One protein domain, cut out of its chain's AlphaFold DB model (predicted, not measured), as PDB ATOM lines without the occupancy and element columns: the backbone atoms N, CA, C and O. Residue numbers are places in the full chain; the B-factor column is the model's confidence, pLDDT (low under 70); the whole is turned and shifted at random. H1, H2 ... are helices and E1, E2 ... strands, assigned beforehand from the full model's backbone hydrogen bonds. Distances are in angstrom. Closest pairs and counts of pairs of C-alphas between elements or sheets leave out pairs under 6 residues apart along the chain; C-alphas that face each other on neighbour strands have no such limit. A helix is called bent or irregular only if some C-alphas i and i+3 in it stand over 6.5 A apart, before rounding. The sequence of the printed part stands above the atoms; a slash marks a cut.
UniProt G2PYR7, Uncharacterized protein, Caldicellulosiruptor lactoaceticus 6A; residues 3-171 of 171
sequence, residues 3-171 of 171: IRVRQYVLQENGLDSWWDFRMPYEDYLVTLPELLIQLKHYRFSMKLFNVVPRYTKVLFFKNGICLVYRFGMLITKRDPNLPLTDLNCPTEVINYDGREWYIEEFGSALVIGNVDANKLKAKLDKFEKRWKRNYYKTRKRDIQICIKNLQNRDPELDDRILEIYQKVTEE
ATOM      1  N   ILE A   3     250.274 391.227 587.424       84.00
ATOM      2  CA  ILE A   3     251.074 392.314 586.872       84.00
ATOM      3  C   ILE A   3     252.110 391.692 585.938       84.00
ATOM      4  O   ILE A   3     252.813 390.763 586.328       84.00
ATOM      5  N   ARG A   4     252.220 392.214 584.712       85.31
ATOM      6  CA  ARG A   4     253.286 391.813 583.787       85.31
ATOM      7  C   ARG A   4     254.592 392.470 584.195       85.31
ATOM      8  O   ARG A   4     254.677 393.701 584.264       85.31
ATOM      9  N   VAL A   5     255.586 391.629 584.422       84.38
ATOM     10  CA  VAL A   5     256.939 392.008 584.794       84.38
ATOM     11  C   VAL A   5     257.889 391.482 583.733       84.38
ATOM     12  O   VAL A   5     257.717 390.387 583.201       84.38
ATOM     13  N   ARG A   6     258.866 392.314 583.400       84.25
ATOM     14  CA  ARG A   6     259.906 392.009 582.435       84.25
ATOM     15  C   ARG A   6     261.260 392.276 583.060       84.25
ATOM     16  O   ARG A   6     261.529 393.415 583.450       84.25
ATOM     17  N   GLN A   7     262.107 391.257 583.126       79.56
ATOM     18  CA  GLN A   7     263.463 391.393 583.645       79.56
ATOM     19  C   GLN A   7     264.481 391.402 582.508       79.56
ATOM     20  O   GLN A   7     264.530 390.495 581.680       79.56
ATOM     21  N   TYR A   8     265.326 392.429 582.491       76.00
ATOM     22  CA  TYR A   8     266.481 392.497 581.605       76.00
ATOM     23  C   TYR A   8     267.748 392.301 582.429       76.00
ATOM     24  O   TYR A   8     267.995 393.068 583.363       76.00
ATOM     25  N   VAL A   9     268.555 391.304 582.070       69.56
ATOM     26  CA  VAL A   9     269.918 391.165 582.593       69.56
ATOM     27  C   VAL A   9     270.817 392.116 581.820       69.56
ATOM     28  O   VAL A   9     270.747 392.201 580.594       69.56
ATOM     29  N   LEU A  10     271.646 392.856 582.543       67.50
ATOM     30  CA  LEU A  10     272.575 393.812 581.968       67.50
ATOM     31  C   LEU A  10     273.973 393.199 582.071       67.50
ATOM     32  O   LEU A  10     274.569 393.217 583.144       67.50
ATOM     33  N   GLN A  11     274.467 392.623 580.976       57.91
ATOM     34  CA  GLN A  11     275.845 392.128 580.904       57.91
ATOM     35  C   GLN A  11     276.791 393.229 580.422       57.91
ATOM     36  O   GLN A  11     276.438 394.033 579.553       57.91
ATOM     37  N   GLU A  12     277.996 393.255 580.989       56.28
ATOM     38  CA  GLU A  12     279.080 394.128 580.543       56.28
ATOM     39  C   GLU A  12     280.015 393.428 579.564       56.28
ATOM     40  O   GLU A  12     280.371 392.267 579.741       56.28
ATOM     41  N   ASN A  13     280.503 394.197 578.591       50.22
ATOM     42  CA  ASN A  13     281.731 393.899 577.864       50.22
ATOM     43  C   ASN A  13     282.830 394.830 578.419       50.22
ATOM     44  O   ASN A  13     283.192 395.834 577.797       50.22
ATOM     45  N   GLY A  14     283.311 394.527 579.630       49.25
ATOM     46  CA  GLY A  14     284.354 395.291 580.329       49.25
ATOM     47  C   GLY A  14     283.962 396.719 580.758       49.25
ATOM     48  O   GLY A  14     282.808 397.128 580.660       49.25
ATOM     49  N   LEU A  15     284.954 397.497 581.217       41.78
ATOM     50  CA  LEU A  15     284.791 398.858 581.771       41.78
ATOM     51  C   LEU A  15     284.325 399.922 580.750       41.78
ATOM     52  O   LEU A  15     283.816 400.979 581.146       41.78
ATOM     53  N   ASP A  16     284.472 399.652 579.450       41.50
ATOM     54  CA  ASP A  16     284.374 400.665 578.391       41.50
ATOM     55  C   ASP A  16     283.120 400.580 577.506       41.50
ATOM     56  O   ASP A  16     282.907 401.467 576.678       41.50
ATOM     57  N   SER A  17     282.232 399.594 577.681       41.03
ATOM     58  CA  SER A  17     281.038 399.483 576.825       41.03
ATOM     59  C   SER A  17     279.763 399.111 577.586       41.03
ATOM     60  O   SER A  17     279.768 398.232 578.442       41.03
ATOM     61  N   TRP A  18     278.665 399.824 577.294       49.66
ATOM     62  CA  TRP A  18     277.340 399.577 577.873       49.66
ATOM     63  C   TRP A  18     276.314 399.125 576.826       49.66
ATOM     64  O   TRP A  18     276.228 399.665 575.722       49.66
ATOM     65  N   TRP A  19     275.503 398.171 577.293       52.34
ATOM     66  CA  TRP A  19     274.264 397.591 576.770       52.34
ATOM     67  C   TRP A  19     274.341 396.768 575.489       52.34
ATOM     68  O   TRP A  19     274.023 397.251 574.400       52.34
ATOM     69  N   ASP A  20     274.511 395.464 575.670       49.94
ATOM     70  CA  ASP A  20     273.669 394.545 574.920       49.94
ATOM     71  C   ASP A  20     272.420 394.286 575.776       49.94
ATOM     72  O   ASP A  20     272.467 393.563 576.772       49.94
ATOM     73  N   PHE A  21     271.302 394.953 575.448       51.84
ATOM     74  CA  PHE A  21     269.992 394.476 575.893       51.84
ATOM     75  C   PHE A  21     269.785 393.147 575.179       51.84
ATOM     76  O   PHE A  21     269.119 393.085 574.144       51.84
ATOM     77  N   ARG A  22     270.361 392.072 575.711       51.75
ATOM     78  CA  ARG A  22     269.875 390.757 575.337       51.75
ATOM     79  C   ARG A  22     268.418 390.736 575.785       51.75
ATOM     80  O   ARG A  22     268.086 391.281 576.840       51.75
ATOM     81  N   MET A  23     267.555 390.283 574.878       49.72
ATOM     82  CA  MET A  23     266.102 390.170 575.038       49.72
ATOM     83  C   MET A  23     265.706 389.850 576.487       49.72
ATOM     84  O   MET A  23     266.481 389.185 577.175       49.72
ATOM     85  N   PRO A  24     264.530 390.314 576.955       57.16
ATOM     86  CA  PRO A  24     264.112 390.071 578.329       57.16
ATOM     87  C   PRO A  24     264.340 388.613 578.695       57.16
ATOM     88  O   PRO A  24     263.879 387.722 577.985       57.16
ATOM     89  N   TYR A  25     265.125 388.412 579.750       58.12
ATOM     90  CA  TYR A  25     265.541 387.086 580.177       58.12
ATOM     91  C   TYR A  25     264.296 386.277 580.541       58.12
ATOM     92  O   TYR A  25     264.155 385.133 580.125       58.12
ATOM     93  N   GLU A  26     263.339 386.933 581.205       67.38
ATOM     94  CA  GLU A  26     262.035 386.369 581.515       67.38
ATOM     95  C   GLU A  26     260.939 387.445 581.419       67.38
ATOM     96  O   GLU A  26     261.051 388.548 581.973       67.38
ATOM     97  N   ASP A  27     259.868 387.104 580.701       79.50
ATOM     98  CA  ASP A  27     258.583 387.803 580.709       79.50
ATOM     99  C   ASP A  27     257.606 386.947 581.516       79.50
ATOM    100  O   ASP A  27     257.257 385.845 581.093       79.50
ATOM    101  N   TYR A  28     257.135 387.452 582.656       83.50
ATOM    102  CA  TYR A  28     256.254 386.686 583.534       83.50
ATOM    103  C   TYR A  28     255.145 387.536 584.153       83.50
ATOM    104  O   TYR A  28     255.152 388.773 584.132       83.50
ATOM    105  N   LEU A  29     254.142 386.839 584.678       85.12
ATOM    106  CA  LEU A  29     253.056 387.419 585.452       85.12
ATOM    107  C   LEU A  29     253.281 387.078 586.921       85.12
ATOM    108  O   LEU A  29     253.446 385.913 587.260       85.12
ATOM    109  N   VAL A  30     253.243 388.093 587.779       83.19
ATOM    110  CA  VAL A  30     253.267 387.930 589.240       83.19
ATOM    111  C   VAL A  30     252.167 388.757 589.879       83.19
ATOM    112  O   VAL A  30     251.708 389.771 589.344       83.19
ATOM    113  N   THR A  31     251.722 388.333 591.048       84.69
ATOM    114  CA  THR A  31     250.874 389.132 591.923       84.69
ATOM    115  C   THR A  31     251.698 390.207 592.644       84.69
ATOM    116  O   THR A  31     252.919 390.120 592.772       84.69
ATOM    117  N   LEU A  32     251.030 391.254 593.140       78.19
ATOM    118  CA  LEU A  32     251.697 392.300 593.924       78.19
ATOM    119  C   LEU A  32     252.410 391.751 595.183       78.19
ATOM    120  O   LEU A  32     253.537 392.177 595.432       78.19
ATOM    121  N   PRO A  33     251.826 390.818 595.966       78.56
ATOM    122  CA  PRO A  33     252.531 390.192 597.085       78.56
ATOM    123  C   PRO A  33     253.811 389.451 596.674       78.56
ATOM    124  O   PRO A  33     254.853 389.690 597.281       78.56
ATOM    125  N   GLU A  34     253.767 388.625 595.625       78.62
ATOM    126  CA  GLU A  34     254.944 387.905 595.103       78.62
ATOM    127  C   GLU A  34     256.042 388.873 594.660       78.62
ATOM    128  O   GLU A  34     257.206 388.702 595.010       78.62
ATOM    129  N   LEU A  35     255.669 389.954 593.971       78.88
ATOM    130  CA  LEU A  35     256.611 390.998 593.576       78.88
ATOM    131  C   LEU A  35     257.291 391.647 594.795       78.88
ATOM    132  O   LEU A  35     258.500 391.874 594.790       78.88
ATOM    133  N   LEU A  36     256.539 391.953 595.857       74.50
ATOM    134  CA  LEU A  36     257.114 392.509 597.085       74.50
ATOM    135  C   LEU A  36     258.049 391.512 597.781       74.50
ATOM    136  O   LEU A  36     259.065 391.936 598.335       74.50
ATOM    137  N   ILE A  37     257.728 390.216 597.748       75.44
ATOM    138  CA  ILE A  37     258.592 389.143 598.255       75.44
ATOM    139  C   ILE A  37     259.890 389.091 597.444       75.44
ATOM    140  O   ILE A  37     260.962 389.183 598.032       75.44
ATOM    141  N   GLN A  38     259.820 389.071 596.111       70.00
ATOM    142  CA  GLN A  38     261.001 389.086 595.239       70.00
ATOM    143  C   GLN A  38     261.882 390.324 595.467       70.00
ATOM    144  O   GLN A  38     263.100 390.207 595.580       70.00
ATOM    145  N   LEU A  39     261.293 391.517 595.617       71.88
ATOM    146  CA  LEU A  39     262.042 392.743 595.925       71.88
ATOM    147  C   LEU A  39     262.696 392.703 597.318       71.88
ATOM    148  O   LEU A  39     263.796 393.236 597.503       71.88
ATOM    149  N   LYS A  40     262.036 392.086 598.307       69.50
ATOM    150  CA  LYS A  40     262.608 391.852 599.641       69.50
ATOM    151  C   LYS A  40     263.749 390.841 599.584       69.50
ATOM    152  O   LYS A  40     264.797 391.138 600.153       69.50
ATOM    153  N   HIS A  41     263.573 389.722 598.880       66.50
ATOM    154  CA  HIS A  41     264.624 388.737 598.633       66.50
ATOM    155  C   HIS A  41     265.815 389.385 597.946       66.50
ATOM    156  O   HIS A  41     266.916 389.303 598.464       66.50
ATOM    157  N   TYR A  42     265.598 390.162 596.885       66.38
ATOM    158  CA  TYR A  42     266.659 390.902 596.212       66.38
ATOM    159  C   TYR A  42     267.433 391.826 597.171       66.38
ATOM    160  O   TYR A  42     268.664 391.808 597.222       66.38
ATOM    161  N   ARG A  43     266.724 392.613 597.994       65.81
ATOM    162  CA  ARG A  43     267.359 393.465 599.013       65.81
ATOM    163  C   ARG A  43     268.116 392.643 600.060       65.81
ATOM    164  O   ARG A  43     269.128 393.117 600.571       65.81
ATOM    165  N   PHE A  44     267.604 391.472 600.422       62.31
ATOM    166  CA  PHE A  44     268.236 390.559 601.365       62.31
ATOM    167  C   PHE A  44     269.506 389.943 600.767       62.31
ATOM    168  O   PHE A  44     270.564 390.106 601.363       62.31
ATOM    169  N   SER A  45     269.447 389.383 599.556       60.94
ATOM    170  CA  SER A  45     270.602 388.891 598.797       60.94
ATOM    171  C   SER A  45     271.682 389.963 598.666       60.94
ATOM    172  O   SER A  45     272.842 389.710 598.960       60.94
ATOM    173  N   MET A  46     271.316 391.208 598.342       63.03
ATOM    174  CA  MET A  46     272.279 392.317 598.306       63.03
ATOM    175  C   MET A  46     272.977 392.589 599.646       63.03
ATOM    176  O   MET A  46     274.097 393.083 599.649       63.03
ATOM    177  N   LYS A  47     272.311 392.363 600.784       63.56
ATOM    178  CA  LYS A  47     272.934 392.506 602.110       63.56
ATOM    179  C   LYS A  47     273.802 391.301 602.464       63.56
ATOM    180  O   LYS A  47     274.770 391.449 603.206       63.56
ATOM    181  N   LEU A  48     273.396 390.128 601.990       58.62
ATOM    182  CA  LEU A  48     274.044 388.844 602.214       58.62
ATOM    183  C   LEU A  48     275.408 388.819 601.526       58.62
ATOM    184  O   LEU A  48     276.432 388.614 602.175       58.62
ATOM    185  N   PHE A  49     275.412 389.152 600.239       58.69
ATOM    186  CA  PHE A  49     276.616 389.301 599.447       58.69
ATOM    187  C   PHE A  49     277.390 390.556 599.875       58.69
ATOM    188  O   PHE A  49     276.808 391.589 600.209       58.69
ATOM    189  N   ASN A  50     278.720 390.484 599.848       69.19
ATOM    190  CA  ASN A  50     279.607 391.599 600.186       69.19
ATOM    191  C   ASN A  50     279.617 392.640 599.069       69.19
ATOM    192  O   ASN A  50     280.534 392.741 598.251       69.19
ATOM    193  N   VAL A  51     278.512 393.369 599.003       71.25
ATOM    194  CA  VAL A  51     278.121 394.138 597.841       71.25
ATOM    195  C   VAL A  51     278.569 395.582 597.971       71.25
ATOM    196  O   VAL A  51     278.180 396.301 598.888       71.25
ATOM    197  N   VAL A  52     279.312 396.037 596.970       73.88
ATOM    198  CA  VAL A  52     279.590 397.443 596.717       73.88
ATOM    199  C   VAL A  52     278.430 398.012 595.899       73.88
ATOM    200  O   VAL A  52     278.329 397.732 594.697       73.88
ATOM    201  N   PRO A  53     277.533 398.816 596.496       70.94
ATOM    202  CA  PRO A  53     276.439 399.411 595.746       70.94
ATOM    203  C   PRO A  53     277.015 400.310 594.647       70.94
ATOM    204  O   PRO A  53     277.820 401.201 594.920       70.94
ATOM    205  N   ARG A  54     276.613 400.086 593.390       74.19
ATOM    206  CA  ARG A  54     276.973 400.990 592.288       74.19
ATOM    207  C   ARG A  54     275.902 402.053 592.149       74.19
ATOM    208  O   ARG A  54     276.200 403.238 592.287       74.19
ATOM    209  N   TYR A  55     274.654 401.636 591.939       74.94
ATOM    210  CA  TYR A  55     273.488 402.509 592.039       74.94
ATOM    211  C   TYR A  55     272.173 401.720 592.054       74.94
ATOM    212  O   TYR A  55     272.066 400.605 591.547       74.94
ATOM    213  N   THR A  56     271.124 402.362 592.561       78.00
ATOM    214  CA  THR A  56     269.739 401.909 592.407       78.00
ATOM    215  C   THR A  56     268.877 403.101 592.024       78.00
ATOM    216  O   THR A  56     268.996 404.180 592.615       78.00
ATOM    217  N   LYS A  57     268.023 402.945 591.012       82.19
ATOM    218  CA  LYS A  57     267.160 404.024 590.536       82.19
ATOM    219  C   LYS A  57     265.798 403.501 590.113       82.19
ATOM    220  O   LYS A  57     265.698 402.543 589.362       82.19
ATOM    221  N   VAL A  58     264.753 404.203 590.543       84.56
ATOM    222  CA  VAL A  58     263.399 404.027 590.015       84.56
ATOM    223  C   VAL A  58     263.164 405.066 588.923       84.56
ATOM    224  O   VAL A  58     263.382 406.264 589.129       84.56
ATOM    225  N   LEU A  59     262.745 404.603 587.750       87.00
ATOM    226  CA  LEU A  59     262.390 405.413 586.596       87.00
ATOM    227  C   LEU A  59     260.894 405.287 586.331       87.00
ATOM    228  O   LEU A  59     260.388 404.204 586.053       87.00
ATOM    229  N   PHE A  60     260.203 406.419 586.359       87.50
ATOM    230  CA  PHE A  60     258.782 406.485 586.042       87.50
ATOM    231  C   PHE A  60     258.570 406.762 584.550       87.50
ATOM    232  O   PHE A  60     259.267 407.588 583.938       87.50
ATOM    233  N   PHE A  61     257.600 406.066 583.966       88.81
ATOM    234  CA  PHE A  61     257.108 406.240 582.604       88.81
ATOM    235  C   PHE A  61     255.587 406.395 582.636       88.81
ATOM    236  O   PHE A  61     254.941 406.078 583.628       88.81
ATOM    237  N   LYS A  62     255.007 406.880 581.532       89.38
ATOM    238  CA  LYS A  62     253.565 407.152 581.446       89.38
ATOM    239  C   LYS A  62     252.710 405.921 581.791       89.38
ATOM    240  O   LYS A  62     251.727 406.061 582.502       89.38
ATOM    241  N   ASN A  63     253.115 404.741 581.314       88.00
ATOM    242  CA  ASN A  63     252.362 403.488 581.445       88.00
ATOM    243  C   ASN A  63     253.162 402.388 582.162       88.00
ATOM    244  O   ASN A  63     252.893 401.203 581.967       88.00
ATOM    245  N   GLY A  64     254.184 402.754 582.938       88.31
ATOM    246  CA  GLY A  64     255.039 401.765 583.579       88.31
ATOM    247  C   GLY A  64     256.134 402.350 584.458       88.31
ATOM    248  O   GLY A  64     256.363 403.558 584.503       88.31
ATOM    249  N   ILE A  65     256.821 401.466 585.165       88.38
ATOM    250  CA  ILE A  65     257.903 401.787 586.095       88.38
ATOM    251  C   ILE A  65     259.065 400.852 585.783       88.38
ATOM    252  O   ILE A  65     258.859 399.689 585.453       88.38
ATOM    253  N   CYS A  66     260.289 401.358 585.877       87.38
ATOM    254  CA  CYS A  66     261.489 400.541 585.786       87.38
ATOM    255  C   CYS A  66     262.335 400.728 587.044       87.38
ATOM    256  O   CYS A  66     262.734 401.852 587.359       87.38
ATOM    257  N   LEU A  67     262.598 399.639 587.761       86.50
ATOM    258  CA  LEU A  67     263.606 399.588 588.809       86.50
ATOM    259  C   LEU A  67     264.911 399.104 588.187       86.50
ATOM    260  O   LEU A  67     265.003 397.984 587.702       86.50
ATOM    261  N   VAL A  68     265.923 399.953 588.242       82.62
ATOM    262  CA  VAL A  68     267.258 399.662 587.737       82.62
ATOM    263  C   VAL A  68     268.175 399.520 588.928       82.62
ATOM    264  O   VAL A  68     268.217 400.405 589.793       82.62
ATOM    265  N   TYR A  69     268.941 398.445 588.961       79.00
ATOM    266  CA  TYR A  69     269.922 398.222 590.001       79.00
ATOM    267  C   TYR A  69     271.226 397.723 589.404       79.00
ATOM    268  O   TYR A  69     271.245 396.962 588.439       79.00
ATOM    269  N   ARG A  70     272.321 398.196 589.992       76.94
ATOM    270  CA  ARG A  70     273.665 397.735 589.691       76.94
ATOM    271  C   ARG A  70     274.483 397.682 590.963       76.94
ATOM    272  O   ARG A  70     274.435 398.598 591.796       76.94
ATOM    273  N   PHE A  71     275.256 396.624 591.094       74.94
ATOM    274  CA  PHE A  71     276.087 396.389 592.251       74.94
ATOM    275  C   PHE A  71     277.315 395.562 591.876       74.94
ATOM    276  O   PHE A  71     277.284 394.819 590.906       74.94
ATOM    277  N   GLY A  72     278.406 395.734 592.616       74.94
ATOM    278  CA  GLY A  72     279.583 394.877 592.508       74.94
ATOM    279  C   GLY A  72     279.636 393.932 593.699       74.94
ATOM    280  O   GLY A  72     279.381 394.373 594.814       74.94
ATOM    281  N   MET A  73     279.968 392.668 593.503       75.56
ATOM    282  CA  MET A  73     280.274 391.729 594.578       75.56
ATOM    283  C   MET A  73     281.783 391.660 594.764       75.56
ATOM    284  O   MET A  73     282.507 391.415 593.803       75.56
ATOM    285  N   LEU A  74     282.250 391.895 595.990       75.44
ATOM    286  CA  LEU A  74     283.643 391.678 596.368       75.44
ATOM    287  C   LEU A  74     283.835 390.221 596.776       75.44
ATOM    288  O   LEU A  74     283.164 389.732 597.684       75.44
ATOM    289  N   ILE A  75     284.786 389.563 596.125       70.31
ATOM    290  CA  ILE A  75     285.143 388.168 596.357       70.31
ATOM    291  C   ILE A  75     286.653 388.121 596.605       70.31
ATOM    292  O   ILE A  75     287.445 388.676 595.841       70.31
ATOM    293  N   THR A  76     287.082 387.493 597.697       62.31
ATOM    294  CA  THR A  76     288.496 387.145 597.887       62.31
ATOM    295  C   THR A  76     288.868 386.000 596.944       62.31
ATOM    296  O   THR A  76     288.004 385.275 596.463       62.31
ATOM    297  N   LYS A  77     290.154 385.839 596.627       58.09
ATOM    298  CA  LYS A  77     290.638 384.812 595.690       58.09
ATOM    299  C   LYS A  77     290.007 383.435 595.933       58.09
ATOM    300  O   LYS A  77     290.233 382.862 596.989       58.09
ATOM    301  N   ARG A  78     289.228 382.985 594.930       52.12
ATOM    302  CA  ARG A  78     288.503 381.705 594.787       52.12
ATOM    303  C   ARG A  78     288.259 380.977 596.112       52.12
ATOM    304  O   ARG A  78     289.048 380.116 596.484       52.12
ATOM    305  N   ASP A  79     287.127 381.265 596.752       51.22
ATOM    306  CA  ASP A  79     286.465 380.245 597.561       51.22
ATOM    307  C   ASP A  79     285.694 379.320 596.599       51.22
ATOM    308  O   ASP A  79     284.717 379.767 595.988       51.22
ATOM    309  N   PRO A  80     286.146 378.073 596.380       49.16
ATOM    310  CA  PRO A  80     285.483 377.132 595.481       49.16
ATOM    311  C   PRO A  80     284.102 376.685 595.983       49.16
ATOM    312  O   PRO A  80     283.376 376.054 595.222       49.16
ATOM    313  N   ASN A  81     283.734 377.003 597.230       45.16
ATOM    314  CA  ASN A  81     282.451 376.621 597.822       45.16
ATOM    315  C   ASN A  81     281.346 377.660 597.596       45.16
ATOM    316  O   ASN A  81     280.183 377.394 597.899       45.16
ATOM    317  N   LEU A  82     281.672 378.844 597.066       47.81
ATOM    318  CA  LEU A  82     280.642 379.788 596.656       47.81
ATOM    319  C   LEU A  82     279.973 379.261 595.376       47.81
ATOM    320  O   LEU A  82     280.686 378.958 594.419       47.81
ATOM    321  N   PRO A  83     278.626 379.236 595.286       45.94
ATOM    322  CA  PRO A  83     277.867 378.732 594.126       45.94
ATOM    323  C   PRO A  83     278.050 379.565 592.839       45.94
ATOM    324  O   PRO A  83     277.298 379.443 591.881       45.94
ATOM    325  N   LEU A  84     279.052 380.441 592.817       50.38
ATOM    326  CA  LEU A  84     279.400 381.365 591.748       50.38
ATOM    327  C   LEU A  84     280.545 380.830 590.869       50.38
ATOM    328  O   LEU A  84     281.179 381.602 590.151       50.38
ATOM    329  N   THR A  85     280.834 379.526 590.925       40.50
ATOM    330  CA  THR A  85     281.932 378.845 590.214       40.50
ATOM    331  C   THR A  85     281.918 379.010 588.689       40.50
ATOM    332  O   THR A  85     282.955 378.802 588.065       40.50
ATOM    333  N   ASP A  86     280.805 379.456 588.098       45.88
ATOM    334  CA  ASP A  86     280.693 379.768 586.664       45.88
ATOM    335  C   ASP A  86     281.097 381.210 586.286       45.88
ATOM    336  O   ASP A  86     281.145 381.548 585.099       45.88
ATOM    337  N   LEU A  87     281.454 382.069 587.252       50.06
ATOM    338  CA  LEU A  87     282.041 383.394 586.997       50.06
ATOM    339  C   LEU A  87     283.503 383.247 586.548       50.06
ATOM    340  O   LEU A  87     284.452 383.519 587.286       50.06
ATOM    341  N   ASN A  88     283.700 382.768 585.323       43.81
ATOM    342  CA  ASN A  88     285.020 382.425 584.798       43.81
ATOM    343  C   ASN A  88     285.955 383.628 584.570       43.81
ATOM    344  O   ASN A  88     287.151 383.412 584.375       43.81
ATOM    345  N   CYS A  89     285.470 384.871 584.658       57.16
ATOM    346  CA  CYS A  89     286.299 386.070 584.547       57.16
ATOM    347  C   CYS A  89     285.778 387.180 585.474       57.16
ATOM    348  O   CYS A  89     284.714 387.719 585.188       57.16
ATOM    349  N   PRO A  90     286.510 387.564 586.532       64.12
ATOM    350  CA  PRO A  90     286.141 388.712 587.355       64.12
ATOM    351  C   PRO A  90     286.118 389.983 586.500       64.12
ATOM    352  O   PRO A  90     287.067 390.246 585.756       64.12
ATOM    353  N   THR A  91     285.066 390.791 586.636       69.75
ATOM    354  CA  THR A  91     284.949 392.077 585.924       69.75
ATOM    355  C   THR A  91     286.150 392.996 586.201       69.75
ATOM    356  O   THR A  91     286.619 393.709 585.312       69.75
ATOM    357  N   GLU A  92     286.681 392.976 587.427       73.06
ATOM    358  CA  GLU A  92     287.872 393.732 587.815       73.06
ATOM    359  C   GLU A  92     288.662 393.017 588.922       73.06
ATOM    360  O   GLU A  92     288.090 392.371 589.801       73.06
ATOM    361  N   VAL A  93     289.989 393.185 588.921       76.12
ATOM    362  CA  VAL A  93     290.874 392.765 590.017       76.12
ATOM    363  C   VAL A  93     291.521 393.999 590.632       76.12
ATOM    364  O   VAL A  93     292.114 394.812 589.923       76.12
ATOM    365  N   ILE A  94     291.432 394.141 591.954       77.56
ATOM    366  CA  ILE A  94     292.083 395.224 592.698       77.56
ATOM    367  C   ILE A  94     292.995 394.664 593.785       77.56
ATOM    368  O   ILE A  94     292.719 393.617 594.365       77.56
ATOM    369  N   ASN A  95     294.058 395.398 594.114       77.06
ATOM    370  CA  ASN A  95     294.865 395.122 595.298       77.06
ATOM    371  C   ASN A  95     294.495 396.115 596.403       77.06
ATOM    372  O   ASN A  95     294.538 397.333 596.198       77.06
ATOM    373  N   TYR A  96     294.109 395.594 597.563       75.62
ATOM    374  CA  TYR A  96     293.820 396.397 598.738       75.62
ATOM    375  C   TYR A  96     294.447 395.742 599.967       75.62
ATOM    376  O   TYR A  96     294.125 394.600 600.290       75.62
ATOM    377  N   ASP A  97     295.336 396.478 600.642       75.06
ATOM    378  CA  ASP A  97     296.064 396.015 601.834       75.06
ATOM    379  C   ASP A  97     296.850 394.705 601.600       75.06
ATOM    380  O   ASP A  97     296.808 393.764 602.389       75.06
ATOM    381  N   GLY A  98     297.509 394.600 600.438       74.50
ATOM    382  CA  GLY A  98     298.317 393.434 600.065       74.50
ATOM    383  C   GLY A  98     297.515 392.194 599.658       74.50
ATOM    384  O   GLY A  98     298.115 391.175 599.322       74.50
ATOM    385  N   ARG A  99     296.177 392.263 599.649       74.88
ATOM    386  CA  ARG A  99     295.294 391.178 599.202       74.88
ATOM    387  C   ARG A  99     294.646 391.513 597.864       74.88
ATOM    388  O   ARG A  99     294.203 392.641 597.636       74.88
ATOM    389  N   GLU A 100     294.572 390.513 596.991       76.62
ATOM    390  CA  GLU A 100     293.817 390.594 595.741       76.62
ATOM    391  C   GLU A 100     292.324 390.403 596.019       76.62
ATOM    392  O   GLU A 100     291.914 389.427 596.655       76.62
ATOM    393  N   TRP A 101     291.522 391.331 595.510       77.56
ATOM    394  CA  TRP A 101     290.070 391.278 595.538       77.56
ATOM    395  C   TRP A 101     289.537 391.251 594.117       77.56
ATOM    396  O   TRP A 101     289.919 392.065 593.274       77.56
ATOM    397  N   TYR A 102     288.618 390.332 593.889       76.56
ATOM    398  CA  TYR A 102     287.875 390.188 592.657       76.56
ATOM    399  C   TYR A 102     286.553 390.921 592.807       76.56
ATOM    400  O   TYR A 102     285.857 390.768 593.811       76.56
ATOM    401  N   ILE A 103     286.229 391.754 591.831       76.00
ATOM    402  CA  ILE A 103     284.951 392.441 591.764       76.00
ATOM    403  C   ILE A 103     284.202 391.876 590.575       76.00
ATOM    404  O   ILE A 103     284.667 392.005 589.444       76.00
ATOM    405  N   GLU A 104     283.030 391.314 590.848       74.12
ATOM    406  CA  GLU A 104     282.076 390.951 589.809       74.12
ATOM    407  C   GLU A 104     280.911 391.928 589.786       74.12
ATOM    408  O   GLU A 104     280.312 392.203 590.826       74.12
ATOM    409  N   GLU A 105     280.584 392.472 588.617       73.25
ATOM    410  CA  GLU A 105     279.496 393.434 588.486       73.25
ATOM    411  C   GLU A 105     278.202 392.800 587.981       73.25
ATOM    412  O   GLU A 105     278.149 392.144 586.949       73.25
ATOM    413  N   PHE A 106     277.115 393.085 588.694       73.38
ATOM    414  CA  PHE A 106     275.771 392.649 588.362       73.38
ATOM    415  C   PHE A 106     274.893 393.861 588.090       73.38
ATOM    416  O   PHE A 106     274.871 394.828 588.860       73.38
ATOM    417  N   GLY A 107     274.117 393.796 587.013       75.88
ATOM    418  CA  GLY A 107     273.115 394.795 586.684       75.88
ATOM    419  C   GLY A 107     271.838 394.150 586.172       75.88
ATOM    420  O   GLY A 107     271.873 393.194 585.400       75.88
ATOM    421  N   SER A 108     270.691 394.686 586.577       77.62
ATOM    422  CA  SER A 108     269.406 394.297 585.997       77.62
ATOM    423  C   SER A 108     268.391 395.439 586.047       77.62
ATOM    424  O   SER A 108     268.513 396.406 586.815       77.62
ATOM    425  N   ALA A 109     267.429 395.373 585.131       81.94
ATOM    426  CA  ALA A 109     266.318 396.299 585.027       81.94
ATOM    427  C   ALA A 109     265.001 395.522 585.090       81.94
ATOM    428  O   ALA A 109     264.677 394.746 584.191       81.94
ATOM    429  N   LEU A 110     264.231 395.769 586.146       85.75
ATOM    430  CA  LEU A 110     262.897 395.222 586.344       85.75
ATOM    431  C   LEU A 110     261.864 396.225 585.830       85.75
ATOM    432  O   LEU A 110     261.712 397.313 586.390       85.75
ATOM    433  N   VAL A 111     261.156 395.869 584.766       86.31
ATOM    434  CA  VAL A 111     260.160 396.719 584.116       86.31
ATOM    435  C   VAL A 111     258.759 396.206 584.412       86.31
ATOM    436  O   VAL A 111     258.454 395.036 584.207       86.31
ATOM    437  N   ILE A 112     257.897 397.112 584.863       87.44
ATOM    438  CA  ILE A 112     256.497 396.860 585.186       87.44
ATOM    439  C   ILE A 112     255.629 397.731 584.280       87.44
ATOM    440  O   ILE A 112     255.822 398.948 584.216       87.44
ATOM    441  N   GLY A 113     254.644 397.125 583.618       84.88
ATOM    442  CA  GLY A 113     253.766 397.822 582.677       84.88
ATOM    443  C   GLY A 113     254.393 398.018 581.292       84.88
ATOM    444  O   GLY A 113     255.342 397.335 580.914       84.88
ATOM    445  N   ASN A 114     253.837 398.939 580.503       85.19
ATOM    446  CA  ASN A 114     254.255 399.153 579.119       85.19
ATOM    447  C   ASN A 114     255.294 400.281 579.030       85.19
ATOM    448  O   ASN A 114     254.962 401.470 579.090       85.19
ATOM    449  N   VAL A 115     256.561 399.893 578.885       84.19
ATOM    450  CA  VAL A 115     257.693 400.807 578.714       84.19
ATOM    451  C   VAL A 115     258.371 400.530 577.379       84.19
ATOM    452  O   VAL A 115     258.827 399.421 577.113       84.19
ATOM    453  N   ASP A 116     258.468 401.571 576.558       84.31
ATOM    454  CA  ASP A 116     259.222 401.554 575.307       84.31
ATOM    455  C   ASP A 116     260.716 401.322 575.589       84.31
ATOM    456  O   ASP A 116     261.345 402.076 576.342       84.31
ATOM    457  N   ALA A 117     261.278 400.274 574.984       78.12
ATOM    458  CA  ALA A 117     262.656 399.851 575.212       78.12
ATOM    459  C   ALA A 117     263.682 400.918 574.792       78.12
ATOM    460  O   ALA A 117     264.661 401.139 575.503       78.12
ATOM    461  N   ASN A 118     263.431 401.648 573.700       81.25
ATOM    462  CA  ASN A 118     264.324 402.706 573.224       81.25
ATOM    463  C   ASN A 118     264.319 403.902 574.183       81.25
ATOM    464  O   ASN A 118     265.371 404.455 574.511       81.25
ATOM    465  N   LYS A 119     263.141 404.279 574.700       85.06
ATOM    466  CA  LYS A 119     263.022 405.333 575.723       85.06
ATOM    467  C   LYS A 119     263.672 404.931 577.040       85.06
ATOM    468  O   LYS A 119     264.251 405.789 577.711       85.06
ATOM    469  N   LEU A 120     263.562 403.660 577.426       82.06
ATOM    470  CA  LEU A 120     264.259 403.136 578.596       82.06
ATOM    471  C   LEU A 120     265.771 403.239 578.397       82.06
ATOM    472  O   LEU A 120     266.421 403.903 579.202       82.06
ATOM    473  N   LYS A 121     266.301 402.696 577.295       79.81
ATOM    474  CA  LYS A 121     267.727 402.749 576.947       79.81
ATOM    475  C   LYS A 121     268.277 404.177 577.006       79.81
ATOM    476  O   LYS A 121     269.198 404.446 577.769       79.81
ATOM    477  N   ALA A 122     267.618 405.129 576.345       82.81
ATOM    478  CA  ALA A 122     268.045 406.530 576.352       82.81
ATOM    479  C   ALA A 122     268.083 407.163 577.762       82.81
ATOM    480  O   ALA A 122     268.969 407.967 578.073       82.81
ATOM    481  N   LYS A 123     267.129 406.822 578.646       85.50
ATOM    482  CA  LYS A 123     267.151 407.291 580.043       85.50
ATOM    483  C   LYS A 123     268.297 406.666 580.834       85.50
ATOM    484  O   LYS A 123     268.918 407.372 581.633       85.50
ATOM    485  N   LEU A 124     268.553 405.376 580.632       79.50
ATOM    486  CA  LEU A 124     269.631 404.667 581.307       79.50
ATOM    487  C   LEU A 124     271.001 405.215 580.897       79.50
ATOM    488  O   LEU A 124     271.783 405.542 581.784       79.50
ATOM    489  N   ASP A 125     271.237 405.459 579.605       79.00
ATOM    490  CA  ASP A 125     272.487 406.048 579.096       79.00
ATOM    491  C   ASP A 125     272.789 407.406 579.739       79.00
ATOM    492  O   ASP A 125     273.917 407.729 580.125       79.00
ATOM    493  N   LYS A 126     271.760 408.250 579.880       83.19
ATOM    494  CA  LYS A 126     271.910 409.557 580.531       83.19
ATOM    495  C   LYS A 126     272.254 409.402 582.010       83.19
ATOM    496  O   LYS A 126     273.057 410.174 582.543       83.19
ATOM    497  N   PHE A 127     271.615 408.448 582.681       80.06
ATOM    498  CA  PHE A 127     271.851 408.172 584.090       80.06
ATOM    499  C   PHE A 127     273.268 407.635 584.319       80.06
ATOM    500  O   PHE A 127     273.986 408.155 585.173       80.06
ATOM    501  N   GLU A 128     273.696 406.675 583.508       76.38
ATOM    502  CA  GLU A 128     275.036 406.106 583.516       76.38
ATOM    503  C   GLU A 128     276.111 407.170 583.346       76.38
ATOM    504  O   GLU A 128     277.010 407.274 584.177       76.38
ATOM    505  N   LYS A 129     276.024 407.989 582.289       79.94
ATOM    506  CA  LYS A 129     277.026 409.028 582.015       79.94
ATOM    507  C   LYS A 129     277.199 409.954 583.213       79.94
ATOM    508  O   LYS A 129     278.307 410.390 583.519       79.94
ATOM    509  N   ARG A 130     276.103 410.253 583.915       81.50
ATOM    510  CA  ARG A 130     276.135 411.035 585.153       81.50
ATOM    511  C   ARG A 130     276.759 410.252 586.308       81.50
ATOM    512  O   ARG A 130     277.520 410.836 587.074       81.50
ATOM    513  N   TRP A 131     276.425 408.976 586.449       78.56
ATOM    514  CA  TRP A 131     276.990 408.108 587.472       78.56
ATOM    515  C   TRP A 131     278.502 407.927 587.283       78.56
ATOM    516  O   TRP A 131     279.235 408.270 588.203       78.56
ATOM    517  N   LYS A 132     278.989 407.545 586.092       76.44
ATOM    518  CA  LYS A 132     280.422 407.357 585.771       76.44
ATOM    519  C   LYS A 132     281.280 408.570 586.150       76.44
ATOM    520  O   LYS A 132     282.345 408.417 586.738       76.44
ATOM    521  N   ARG A 133     280.783 409.791 585.908       79.56
ATOM    522  CA  ARG A 133     281.467 411.044 586.300       79.56
ATOM    523  C   ARG A 133     281.680 411.190 587.811       79.56
ATOM    524  O   ARG A 133     282.636 411.834 588.234       79.56
ATOM    525  N   ASN A 134     280.781 410.634 588.617       73.00
ATOM    526  CA  ASN A 134     280.827 410.718 590.078       73.00
ATOM    527  C   ASN A 134     281.401 409.454 590.723       73.00
ATOM    528  O   ASN A 134     281.949 409.522 591.819       73.00
ATOM    529  N   TYR A 135     281.295 408.323 590.032       74.31
ATOM    530  CA  TYR A 135     281.623 406.999 590.527       74.31
ATOM    531  C   TYR A 135     283.073 406.898 590.991       74.31
ATOM    532  O   TYR A 135     283.316 406.504 592.127       74.31
ATOM    533  N   TYR A 136     284.036 407.350 590.183       68.31
ATOM    534  CA  TYR A 136     285.456 407.305 590.550       68.31
ATOM    535  C   TYR A 136     285.767 408.012 591.878       68.31
ATOM    536  O   TYR A 136     286.701 407.620 592.575       68.31
ATOM    537  N   LYS A 137     284.968 409.019 592.263       72.62
ATOM    538  CA  LYS A 137     285.165 409.774 593.508       72.62
ATOM    539  C   LYS A 137     284.713 409.001 594.747       72.62
ATOM    540  O   LYS A 137     285.316 409.162 595.802       72.62
ATOM    541  N   THR A 138     283.663 408.184 594.644       74.12
ATOM    542  CA  THR A 138     283.115 407.432 595.790       74.12
ATOM    543  C   THR A 138     283.599 405.987 595.828       74.12
ATOM    544  O   THR A 138     283.771 405.432 596.908       74.12
ATOM    545  N   ARG A 139     283.940 405.418 594.665       76.06
ATOM    546  CA  ARG A 139     284.335 404.018 594.466       76.06
ATOM    547  C   ARG A 139     285.326 403.507 595.504       76.06
ATOM    548  O   ARG A 139     285.070 402.489 596.140       76.06
ATOM    549  N   LYS A 140     286.459 404.196 595.674       77.25
ATOM    550  CA  LYS A 140     287.516 403.754 596.596       77.25
ATOM    551  C   LYS A 140     286.996 403.696 598.033       77.25
ATOM    552  O   LYS A 140     287.227 402.708 598.717       77.25
ATOM    553  N   ARG A 141     286.244 404.713 598.461       80.81
ATOM    554  CA  ARG A 141     285.631 404.768 599.794       80.81
ATOM    555  C   ARG A 141     284.612 403.644 599.992       80.81
ATOM    556  O   ARG A 141     284.624 403.008 601.041       80.81
ATOM    557  N   ASP A 142     283.766 403.384 599.002       78.00
ATOM    558  CA  ASP A 142     282.715 402.364 599.095       78.00
ATOM    559  C   ASP A 142     283.318 400.953 599.191       78.00
ATOM    560  O   ASP A 142     282.904 400.154 600.031       78.00
ATOM    561  N   ILE A 143     284.367 400.679 598.404       79.12
ATOM    562  CA  ILE A 143     285.148 399.434 598.477       79.12
ATOM    563  C   ILE A 143     285.801 399.286 599.853       79.12
ATOM    564  O   ILE A 143     285.702 398.231 600.470       79.12
ATOM    565  N   GLN A 144     286.420 400.349 600.371       79.25
ATOM    566  CA  GLN A 144     287.044 400.340 601.695       79.25
ATOM    567  C   GLN A 144     286.055 400.038 602.818       79.25
ATOM    568  O   GLN A 144     286.380 399.282 603.731       79.25
ATOM    569  N   ILE A 145     284.858 400.628 602.770       81.31
ATOM    570  CA  ILE A 145     283.799 400.360 603.748       81.31
ATOM    571  C   ILE A 145     283.378 398.890 603.670       81.31
ATOM    572  O   ILE A 145     283.273 398.240 604.707       81.31
ATOM    573  N   CYS A 146     283.198 398.351 602.462       76.62
ATOM    574  CA  CYS A 146     282.826 396.949 602.283       76.62
ATOM    575  C   CYS A 146     283.909 395.996 602.801       76.62
ATOM    576  O   CYS A 146     283.583 395.088 603.557       76.62
ATOM    577  N   ILE A 147     285.187 396.236 602.479       77.12
ATOM    578  CA  ILE A 147     286.315 395.429 602.975       77.12
ATOM    579  C   ILE A 147     286.404 395.480 604.505       77.12
ATOM    580  O   ILE A 147     286.589 394.447 605.139       77.12
ATOM    581  N   LYS A 148     286.224 396.654 605.121       77.62
ATOM    582  CA  LYS A 148     286.216 396.773 606.587       77.62
ATOM    583  C   LYS A 148     285.058 396.013 607.225       77.62
ATOM    584  O   LYS A 148     285.251 395.350 608.235       77.62
ATOM    585  N   ASN A 149     283.860 396.106 606.649       75.38
ATOM    586  CA  ASN A 149     282.703 395.362 607.144       75.38
ATOM    587  C   ASN A 149     282.941 393.852 607.048       75.38
ATOM    588  O   ASN A 149     282.627 393.137 607.986       75.38
ATOM    589  N   LEU A 150     283.546 393.404 605.949       70.94
ATOM    590  CA  LEU A 150     283.967 392.026 605.719       70.94
ATOM    591  C   LEU A 150     284.973 391.521 606.754       70.94
ATOM    592  O   LEU A 150     284.803 390.446 607.307       70.94
ATOM    593  N   GLN A 151     286.012 392.306 607.039       71.50
ATOM    594  CA  GLN A 151     287.023 391.955 608.040       71.50
ATOM    595  C   GLN A 151     286.450 391.866 609.463       71.50
ATOM    596  O   GLN A 151     287.036 391.197 610.307       71.50
ATOM    597  N   ASN A 152     285.323 392.532 609.717       71.50
ATOM    598  CA  ASN A 152     284.643 392.561 611.011       71.50
ATOM    599  C   ASN A 152     283.412 391.638 611.069       71.50
ATOM    600  O   ASN A 152     282.656 391.718 612.039       71.50
ATOM    601  N   ARG A 153     283.152 390.829 610.032       67.44
ATOM    602  CA  ARG A 153     282.023 389.891 610.030       67.44
ATOM    603  C   ARG A 153     282.341 388.656 610.863       67.44
ATOM    604  O   ARG A 153     283.469 388.174 610.875       67.44
ATOM    605  N   ASP A 154     281.311 388.176 611.548       68.44
ATOM    606  CA  ASP A 154     281.320 386.916 612.279       68.44
ATOM    607  C   ASP A 154     281.103 385.757 611.287       68.44
ATOM    608  O   ASP A 154     280.033 385.703 610.670       68.44
ATOM    609  N   PRO A 155     282.081 384.849 611.107       67.44
ATOM    610  CA  PRO A 155     281.971 383.737 610.166       67.44
ATOM    611  C   PRO A 155     280.758 382.835 610.431       67.44
ATOM    612  O   PRO A 155     280.099 382.409 609.486       67.44
ATOM    613  N   GLU A 156     280.395 382.606 611.700       69.12
ATOM    614  CA  GLU A 156     279.242 381.764 612.052       69.12
ATOM    615  C   GLU A 156     277.913 382.396 611.614       69.12
ATOM    616  O   GLU A 156     276.939 381.705 611.300       69.12
ATOM    617  N   LEU A 157     277.851 383.730 611.585       63.69
ATOM    618  CA  LEU A 157     276.682 384.452 611.102       63.69
ATOM    619  C   LEU A 157     276.554 384.335 609.579       63.69
ATOM    620  O   LEU A 157     275.435 384.184 609.090       63.69
ATOM    621  N   ASP A 158     277.666 384.390 608.846       61.81
ATOM    622  CA  ASP A 158     277.671 384.244 607.387       61.81
ATOM    623  C   ASP A 158     277.221 382.833 606.964       61.81
ATOM    624  O   ASP A 158     276.363 382.714 606.085       61.81
ATOM    625  N   ASP A 159     277.685 381.786 607.656       63.34
ATOM    626  CA  ASP A 159     277.263 380.398 607.412       63.34
ATOM    627  C   ASP A 159     275.764 380.198 607.676       63.34
ATOM    628  O   ASP A 159     275.039 379.645 606.847       63.34
ATOM    629  N   ARG A 160     275.250 380.726 608.795       64.94
ATOM    630  CA  ARG A 160     273.809 380.676 609.110       64.94
ATOM    631  C   ARG A 160     272.966 381.440 608.098       64.94
ATOM    632  O   ARG A 160     271.850 381.035 607.777       64.94
ATOM    633  N   ILE A 161     273.467 382.573 607.620       61.38
ATOM    634  CA  ILE A 161     272.801 383.374 606.598       61.38
ATOM    635  C   ILE A 161     272.750 382.606 605.264       61.38
ATOM    636  O   ILE A 161     271.715 382.643 604.594       61.38
ATOM    637  N   LEU A 162     273.821 381.897 604.893       57.84
ATOM    638  CA  LEU A 162     273.865 381.051 603.699       57.84
ATOM    639  C   LEU A 162     272.907 379.855 603.817       57.84
ATOM    640  O   LEU A 162     272.168 379.582 602.873       57.84
ATOM    641  N   GLU A 163     272.844 379.212 604.985       65.56
ATOM    642  CA  GLU A 163     271.909 378.114 605.268       65.56
ATOM    643  C   GLU A 163     270.443 378.572 605.151       65.56
ATOM    644  O   GLU A 163     269.604 377.893 604.557       65.56
ATOM    645  N   ILE A 164     270.124 379.762 605.678       62.16
ATOM    646  CA  ILE A 164     268.797 380.374 605.523       62.16
ATOM    647  C   ILE A 164     268.515 380.675 604.049       62.16
ATOM    648  O   ILE A 164     267.403 380.438 603.585       62.16
ATOM    649  N   TYR A 165     269.495 381.201 603.311       53.81
ATOM    650  CA  TYR A 165     269.322 381.499 601.893       53.81
ATOM    651  C   TYR A 165     269.007 380.239 601.083       53.81
ATOM    652  O   TYR A 165     268.019 380.247 600.356       53.81
ATOM    653  N   GLN A 166     269.780 379.166 601.267       56.94
ATOM    654  CA  GLN A 166     269.562 377.879 600.599       56.94
ATOM    655  C   GLN A 166     268.150 377.346 600.859       56.94
ATOM    656  O   GLN A 166     267.428 377.042 599.911       56.94
ATOM    657  N   LYS A 167     267.711 377.356 602.125       64.31
ATOM    658  CA  LYS A 167     266.354 376.935 602.514       64.31
ATOM    659  C   LYS A 167     265.254 377.735 601.817       64.31
ATOM    660  O   LYS A 167     264.249 377.167 601.422       64.31
ATOM    661  N   VAL A 168     265.440 379.044 601.654       48.75
ATOM    662  CA  VAL A 168     264.436 379.927 601.036       48.75
ATOM    663  C   VAL A 168     264.435 379.840 599.504       48.75
ATOM    664  O   VAL A 168     263.454 380.226 598.878       48.75
ATOM    665  N   THR A 169     265.520 379.374 598.880       45.91
ATOM    666  CA  THR A 169     265.599 379.203 597.418       45.91
ATOM    667  C   THR A 169     265.209 377.814 596.917       45.91
ATOM    668  O   THR A 169     264.999 377.664 595.716       45.91
ATOM    669  N   GLU A 170     265.151 376.812 597.796       50.78
ATOM    670  CA  GLU A 170     264.749 375.434 597.465       50.78
ATOM    671  C   GLU A 170     263.242 375.162 597.677       50.78
ATOM    672  O   GLU A 170     262.750 374.129 597.218       50.78
ATOM    673  N   GLU A 171     262.511 376.083 598.322       43.03
ATOM    674  CA  GLU A 171     261.040 376.083 598.488       43.03
ATOM    675  C   GLU A 171     260.322 376.938 597.429       43.03
ATOM    676  O   GLU A 171     259.247 376.497 596.954       43.03
TER     677      GLU A 171
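AT A GLANCE: This is residues 3 to 171 of the 171 residues of an uncharacterized protein of Caldicellulosiruptor lactoaceticus 6A (UniProt G2PYR7). What shape do these atoms make? A twisted sheet of six strands, with the long E4 and E6 in its middle, curls round the helix H1; the bent helix H2 has one arm, H2a, over the opposite face and the other, H2b, on the same face as H1. H3 is off the sheet and meets the end of H1. What is the make-up? The printed part has 169 residues with three named helices and six named strands, of mixed class: along the chain E1 and E2 come before H1, E3 to E6 follow between H1 and H2, and H3 comes last; the sheet is branched, E6 has three neighbours, E1, E4 and E5, the other neighbour pairs are E1 with E2 and E3 with E4, and each of these pairs is antiparallel. It is compact, with a radius of gyration of the C-alphas of 17.2 A and spans of 49 by 41 by 26 A.

HOW THE PARTS SIT: How do the strands pair? The hairpin of E1, residues 3 to 10, and E2, residues 26 to 31, has N 5 and O 28 2.9 A apart, within hydrogen-bond range. E6, residues 99 to 114, has E1 (N 8 and O 109, 2.9 A) and its hairpin partner E5, residues 92 to 96 (N 94 and O 101, 2.9 A), on one side. On the other side is E4, residues 63 to 76 (N 67 and O 110, 2.8 A), in a hairpin with E3, residues 51 to 61 (N 57 and O 68, 2.8 A). Where are H1, residues 32 to 48, and H2, residues 117 to 151? H1 is on the sheet, while H2, one helix by its hydrogen bonds, is bent, with C-alphas 137 and 140 7.2 A apart, and its arms H2a, residues 117 to 137, and H2b, residues 140 to 151, stand about perpendicular at 80 degrees. H2a, irregular with C-alphas 133 and 136 6.9 A apart, is on the face opposite H1, over E3 and E4 at a height over the sheet of 9.0 A. H2b is on the same face as H1, and its closest C-alphas to E3 are those of Ile 143 and Val 52, 6.2 A apart. What of H3, residues 155 to 170? It is not on the sheet and only just touches H1, with 3 pairs of C-alphas within 8 A, the closest Leu 48 and Ile 161 at 7.1 A, at a shallow tilt of 28 degrees, opposite ways. Every O i to N i+4 pair is within hydrogen-bond range in H1, H2b and H3, and 14 of 17 in H2a.

IN THESE COORDINATES: Where do the elements begin and end? E1 begins at C-alpha 3 (251.074, 392.314, 586.872), and H3 ends at C-alpha 170 (264.749, 375.434, 597.465). How long are the longer elements? From first to last C-alpha E6 measures 46.4 A, E4 42.9 A, H2a 30.7 A, E3 28.6 A, with a bend of 51 degrees at residue 54, and H1 24.1 A.

THE WHOLE: How far does it reach? The two C-alphas farthest apart are those of Asn 63 and Gly 98, 50.6 A, and the printed part has no cut. Which links are long, and where is confidence low? The links E1 to E2 and E4 to E5 are long, with 15 residues each. In this model pLDDT is under 70 in residues 9 to 26, 40 to 50, 76 to 91, 136 and 153 to 171.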